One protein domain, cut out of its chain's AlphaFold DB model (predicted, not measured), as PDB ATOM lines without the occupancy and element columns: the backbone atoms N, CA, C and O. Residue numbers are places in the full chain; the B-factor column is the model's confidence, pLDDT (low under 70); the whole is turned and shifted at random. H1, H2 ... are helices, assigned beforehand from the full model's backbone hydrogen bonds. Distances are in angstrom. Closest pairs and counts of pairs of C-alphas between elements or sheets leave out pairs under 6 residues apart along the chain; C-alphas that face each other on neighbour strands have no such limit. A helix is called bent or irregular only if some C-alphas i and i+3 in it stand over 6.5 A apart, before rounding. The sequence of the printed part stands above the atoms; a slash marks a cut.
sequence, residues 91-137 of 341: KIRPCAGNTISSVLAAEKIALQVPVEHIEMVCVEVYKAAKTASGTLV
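This is residues 91 to 137 of the 341 residues of an uncharacterized protein of Betaproteobacteria bacterium (UniProt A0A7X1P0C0). A longer helix, H1, is followed by a link that turns beyond its far end and folds back to a short second helix, H2, which meets H1 near its first end at a steep angle. Residues 111 to 117 of the link stick out. The printed part has 47 residues, with H1 then H2 and no named strand; the class is all helix, though under half of the residues, 22, are in named elements. The whole is loose, with a radius of gyration of the C-alphas of 12.0 A and spans of 30 by 24 by 17 A.

H1, residues 97 to 110, begins at C-alpha 97 (39.315, 44.967, -18.197) and is 20.6 A long. It is irregular: C-alphas 98 and 101 are 7.2 A apart. H2, residues 127 to 134, is 9.3 A long and ends at C-alpha 134 (29.096, 42.202, -10.724).

H1 touches H2 with residues 98 to 99 alone; the closest C-alphas, of Asn 98 and Ala 129, are 5.6 A apart. They run the same way at a steep tilt of 68 degrees, only just short of about perpendicular. Every O i to N i+4 pair is within hydrogen-bond range in H2, and 8 of 10 in H1.

The farthest C-alphas, of Gln 112 and Val 137, are 31.5 A apart. The printed part has no cut; the link, residues 111 to 126, is long. The model's pLDDT is under 70 at residue 132 and residues 134 to 137.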
ATOM      1  N   LYS A  91      43.900  45.276 -24.115       74.69
ATOM      2  CA  LYS A  91      42.810  44.337 -23.862       74.69
ATOM      3  C   LYS A  91      42.841  43.244 -24.919       74.69
ATOM      4  O   LYS A  91      42.589  43.499 -26.087       74.69
ATOM      5  N   ILE A  92      43.095  42.025 -24.475       82.50
ATOM      6  CA  ILE A  92      43.126  40.828 -25.326       82.50
ATOM      7  C   ILE A  92      41.734  40.251 -25.620       82.50
ATOM      8  O   ILE A  92      41.606  39.320 -26.413       82.50
ATOM      9  N   ARG A  93      40.688  40.788 -24.981       80.19
ATOM     10  CA  ARG A  93      39.283  40.441 -25.216       80.19
ATOM     11  C   ARG A  93      38.416  41.702 -25.229       80.19
ATOM     12  O   ARG A  93      38.718  42.643 -24.484       80.19
ATOM     13  N   PRO A  94      37.327  41.726 -26.016       79.19
ATOM     14  CA  PRO A  94      36.414  42.864 -26.113       79.19
ATOM     15  C   PRO A  94      35.458  42.947 -24.907       79.19
ATOM     16  O   PRO A  94      34.249  43.077 -25.057       79.19
ATOM     17  N   CYS A  95      35.989  42.881 -23.686       74.12
ATOM     18  CA  CYS A  95      35.216  42.968 -22.449       74.12
ATOM     19  C   CYS A  95      35.777  44.036 -21.490       74.12
ATOM     20  O   CYS A  95      36.732  44.775 -21.785       74.12
ATOM     21  N   ALA A  96      35.127  44.206 -20.338       79.00
ATOM     22  CA  ALA A  96      35.630  45.085 -19.291       79.00
ATOM     23  C   ALA A  96      36.971  44.542 -18.763       79.00
ATOM     24  O   ALA A  96      37.161  43.339 -18.635       79.00
ATOM     25  N   GLY A  97      37.946  45.420 -18.493       76.31
ATOM     26  CA  GLY A  97      39.315  44.967 -18.197       76.31
ATOM     27  C   GLY A  97      39.404  44.069 -16.957       76.31
ATOM     28  O   GLY A  97      40.212  43.152 -16.902       76.31
ATOM     29  N   ASN A  98      38.521  44.310 -15.995       82.31
ATOM     30  CA  ASN A  98      38.351  43.555 -14.759       82.31
ATOM     31  C   ASN A  98      37.658  42.192 -14.933       82.31
ATOM     32  O   ASN A  98      37.617  41.441 -13.967       82.31
ATOM     33  N   THR A  99      37.109  41.870 -16.110       81.44
ATOM     34  CA  THR A  99      36.485  40.562 -16.385       81.44
ATOM     35  C   THR A  99      37.338  39.666 -17.283       81.44
ATOM     36  O   THR A  99      37.029  38.488 -17.437       81.44
ATOM     37  N   ILE A 100      38.439  40.186 -17.845       81.81
ATOM     38  CA  ILE A 100      39.303  39.444 -18.780       81.81
ATOM     39  C   ILE A 100      39.831  38.150 -18.154       81.81
ATOM     40  O   ILE A 100      39.802  37.114 -18.807       81.81
ATOM     41  N   SER A 101      40.280  38.174 -16.896       85.62
ATOM     42  CA  SER A 101      40.800  36.974 -16.226       85.62
ATOM     43  C   SER A 101      39.755  35.863 -16.127       85.62
ATOM     44  O   SER A 101      40.074  34.704 -16.373       85.62
ATOM     45  N   SER A 102      38.507  36.222 -15.823       88.25
ATOM     46  CA  SER A 102      37.388  35.282 -15.729       88.25
ATOM     47  C   SER A 102      37.037  34.696 -17.096       88.25
ATOM     48  O   SER A 102      36.838  33.492 -17.207       88.25
ATOM     49  N   VAL A 103      37.037  35.524 -18.146       86.81
ATOM     50  CA  VAL A 103      36.810  35.068 -19.529       86.81
ATOM     51  C   VAL A 103      37.896  34.084 -19.961       86.81
ATOM     52  O   VAL A 103      37.580  33.006 -20.447       86.81
ATOM     53  N   LEU A 104      39.171  34.401 -19.725       88.00
ATOM     54  CA  LEU A 104      40.270  33.494 -20.072       88.00
ATOM     55  C   LEU A 104      40.220  32.171 -19.300       88.00
ATOM     56  O   LEU A 104      40.614  31.136 -19.835       88.00
ATOM     57  N   ALA A 105      39.784  32.196 -18.039       88.69
ATOM     58  CA  ALA A 105      39.590  30.980 -17.259       88.69
ATOM     59  C   ALA A 105      38.457  30.127 -17.849       88.69
ATOM     60  O   ALA A 105      38.645  28.931 -18.066       88.69
ATOM     61  N   ALA A 106      37.325  30.753 -18.183       88.12
ATOM     62  CA  ALA A 106      36.191  30.082 -18.808       88.12
ATOM     63  C   ALA A 106      36.558  29.467 -20.169       88.12
ATOM     64  O   ALA A 106      36.226  28.315 -20.415       88.12
ATOM     65  N   GLU A 107      37.313  30.174 -21.015       88.31
ATOM     66  CA  GLU A 107      37.774  29.663 -22.318       88.31
ATOM     67  C   GLU A 107      38.610  28.380 -22.191       88.31
ATOM     68  O   GLU A 107      38.490  27.483 -23.019       88.31
ATOM     69  N   LYS A 108      39.431  28.258 -21.141       89.25
ATOM     70  CA  LYS A 108      40.220  27.040 -20.890       89.25
ATOM     71  C   LYS A 108      39.362  25.869 -20.415       89.25
ATOM     72  O   LYS A 108      39.670  24.723 -20.739       89.25
ATOM     73  N   ILE A 109      38.329  26.147 -19.623       88.50
ATOM     74  CA  ILE A 109      37.423  25.128 -19.071       88.50
ATOM     75  C   ILE A 109      36.434  24.650 -20.137       88.50
ATOM     76  O   ILE A 109      36.160  23.457 -20.215       88.50
ATOM     77  N   ALA A 110      35.960  25.546 -21.006       86.94
ATOM     78  CA  ALA A 110      35.003  25.235 -22.069       86.94
ATOM     79  C   ALA A 110      35.514  24.183 -23.070       86.94
ATOM     80  O   ALA A 110      34.721  23.511 -23.718       86.94
ATOM     81  N   LEU A 111      36.835  24.011 -23.185       87.56
ATOM     82  CA  LEU A 111      37.448  22.959 -24.006       87.56
ATOM     83  C   LEU A 111      37.414  21.569 -23.348       87.56
ATOM     84  O   LEU A 111      37.712  20.577 -24.005       87.56
ATOM     85  N   GLN A 112      37.116  21.502 -22.052       91.44
ATOM     86  CA  GLN A 112      37.198  20.289 -21.232       91.44
ATOM     87  C   GLN A 112      35.826  19.824 -20.742       91.44
ATOM     88  O   GLN A 112      35.640  18.635 -20.493       91.44
ATOM     89  N   VAL A 113      34.877  20.748 -20.590       89.81
ATOM     90  CA  VAL A 113      33.543  20.474 -20.054       89.81
ATOM     91  C   VAL A 113      32.495  21.039 -21.014       89.81
ATOM     92  O   VAL A 113      32.470  22.257 -21.215       89.81
ATOM     93  N   PRO A 114      31.626  20.191 -21.597       87.94
ATOM     94  CA  PRO A 114      30.472  20.652 -22.357       87.94
ATOM     95  C   PRO A 114      29.571  21.533 -21.489       87.94
ATOM     96  O   PRO A 114      29.364  21.249 -20.307       87.94
ATOM     97  N   VAL A 115      29.046  22.614 -22.062       84.56
ATOM     98  CA  VAL A 115      28.289  23.627 -21.309       84.56
ATOM     99  C   VAL A 115      27.035  23.042 -20.654       84.56
ATOM    100  O   VAL A 115      26.665  23.449 -19.558       84.56
ATOM    101  N   GLU A 116      26.431  22.034 -21.281       88.75
ATOM    102  CA  GLU A 116      25.267  21.295 -20.795       88.75
ATOM    103  C   GLU A 116      25.501  20.563 -19.464       88.75
ATOM    104  O   GLU A 116      24.538  20.210 -18.790       88.75
ATOM    105  N   HIS A 117      26.756  20.355 -19.060       91.00
ATOM    106  CA  HIS A 117      27.111  19.725 -17.785       91.00
ATOM    107  C   HIS A 117      27.422  20.738 -16.671       91.00
ATOM    108  O   HIS A 117      27.770  20.342 -15.559       91.00
ATOM    109  N   ILE A 118      27.334  22.042 -16.948       87.12
ATOM    110  CA  ILE A 118      27.679  23.095 -15.991       87.12
ATOM    111  C   ILE A 118      26.403  23.608 -15.318       87.12
ATOM    112  O   ILE A 118      25.640  24.370 -15.905       87.12
ATOM    113  N   GLU A 119      26.197  23.231 -14.056       89.62
ATOM    114  CA  GLU A 119      25.068  23.714 -13.245       89.62
ATOM    115  C   GLU A 119      25.248  25.179 -12.808       89.62
ATOM    116  O   GLU A 119      24.299  25.961 -12.795       89.62
ATOM    117  N   MET A 120      26.474  25.572 -12.449       81.75
ATOM    118  CA  MET A 120      26.769  26.900 -11.911       81.75
ATOM    119  C   MET A 120      28.215  27.311 -12.197       81.75
ATOM    120  O   MET A 120      29.143  26.514 -12.067       81.75
ATOM    121  N   VAL A 121      28.420  28.599 -12.492       82.31
ATOM    122  CA  VAL A 121      29.749  29.224 -12.551       82.31
ATOM    123  C   VAL A 121      29.859  30.269 -11.446       82.31
ATOM    124  O   VAL A 121      29.232  31.325 -11.506       82.31
ATOM    125  N   CYS A 122      30.686  29.992 -10.440       85.44
ATOM    126  CA  CYS A 122      31.029  30.970  -9.413       85.44
ATOM    127  C   CYS A 122      32.287  31.743  -9.831       85.44
ATOM    128  O   CYS A 122      33.324  31.141 -10.107       85.44
ATOM    129  N   VAL A 123      32.202  33.076  -9.876       83.38
ATOM    130  CA  VAL A 123      33.335  33.946 -10.221       83.38
ATOM    131  C   VAL A 123      33.695  34.818  -9.024       83.38
ATOM    132  O   VAL A 123      33.037  35.818  -8.733       83.38
ATOM    133  N   GLU A 124      34.778  34.459  -8.347       84.06
ATOM    134  CA  GLU A 124      35.322  35.252  -7.250       84.06
ATOM    135  C   GLU A 124      36.179  36.398  -7.792       84.06
ATOM    136  O   GLU A 124      37.102  36.207  -8.586       84.06
ATOM    137  N   VAL A 125      35.861  37.624  -7.376       82.00
ATOM    138  CA  VAL A 125      36.553  38.834  -7.827       82.00
ATOM    139  C   VAL A 125      36.778  39.801  -6.672       82.00
ATOM    140  O   VAL A 125      36.044  39.822  -5.684       82.00
ATOM    141  N   TYR A 126      37.773  40.674  -6.819       79.38
ATOM    142  CA  TYR A 126      38.032  41.744  -5.861       79.38
ATOM    143  C   TYR A 126      36.903  42.792  -5.856       79.38
ATOM    144  O   TYR A 126      36.218  43.008  -6.860       79.38
ATOM    145  N   LYS A 127      36.735  43.499  -4.729       77.62
ATOM    146  CA  LYS A 127      35.617  44.433  -4.474       77.62
ATOM    147  C   LYS A 127      35.344  45.403  -5.624       77.62
ATOM    148  O   LYS A 127      34.203  45.538  -6.045       77.62
ATOM    149  N   ALA A 128      36.377  46.050  -6.163       73.50
ATOM    150  CA  ALA A 128      36.200  47.009  -7.252       73.50
ATOM    151  C   ALA A 128      35.685  46.355  -8.549       73.50
ATOM    152  O   ALA A 128      34.867  46.956  -9.240       73.50
ATOM    153  N   ALA A 129      36.101  45.123  -8.865       75.69
ATOM    154  CA  ALA A 129      35.554  44.385  -9.999       75.69
ATOM    155  C   ALA A 129      34.093  43.986  -9.762       75.69
ATOM    156  O   ALA A 129      33.273  44.152 -10.665       75.69
ATOM    157  N   LYS A 130      33.763  43.552  -8.539       75.62
ATOM    158  CA  LYS A 130      32.383  43.267  -8.129       75.62
ATOM    159  C   LYS A 130      31.502  44.504  -8.299       75.62
ATOM    160  O   LYS A 130      30.498  44.430  -8.987       75.62
ATOM    161  N   THR A 131      31.913  45.656  -7.776       71.75
ATOM    162  CA  THR A 131      31.153  46.910  -7.902       71.75
ATOM    163  C   THR A 131      31.026  47.396  -9.352       71.75
ATOM    164  O   THR A 131      30.004  47.948  -9.739       71.75
ATOM    165  N   ALA A 132      32.063  47.221 -10.176       67.69
ATOM    166  CA  ALA A 132      32.062  47.735 -11.545       67.69
ATOM    167  C   ALA A 132      31.357  46.820 -12.560       67.69
ATOM    168  O   ALA A 132      30.958  47.291 -13.624       67.69
ATOM    169  N   SER A 133      31.273  45.513 -12.301       70.62
ATOM    170  CA  SER A 133      30.787  44.539 -13.294       70.62
ATOM    171  C   SER A 133      29.961  43.387 -12.726       70.62
ATOM    172  O   SER A 133      29.371  42.656 -13.506       70.62
ATOM    173  N   GLY A 134      29.897  43.229 -11.403       59.56
ATOM    174  CA  GLY A 134      29.096  42.202 -10.724       59.56
ATOM    175  C   GLY A 134      27.874  42.737  -9.967       59.56
ATOM    176  O   GLY A 134      27.108  41.938  -9.444       59.56
ATOM    177  N   THR A 135      27.690  44.060  -9.869       56.00
ATOM    178  CA  THR A 135      26.558  44.701  -9.161       56.00
ATOM    179  C   THR A 135      25.707  45.599 -10.054       56.00
ATOM    180  O   THR A 135      24.881  46.351  -9.541       56.00
ATOM    181  N   LEU A 136      25.910  45.570 -11.374       50.41
ATOM    182  CA  LEU A 136      24.958  46.207 -12.277       50.41
ATOM    183  C   LEU A 136      23.609  45.518 -12.065       50.41
ATOM    184  O   LEU A 136      23.539  44.289 -12.115       50.41
ATOM    185  N   VAL A 137      22.556  46.301 -11.809       42.72
ATOM    186  CA  VAL A 137      21.189  45.801 -11.984       42.72
ATOM    187  C   VAL A 137      21.161  45.291 -13.419       42.72
ATOM    188  O   VAL A 137      21.455  46.083 -14.322       42.72
TER     189      VAL A 137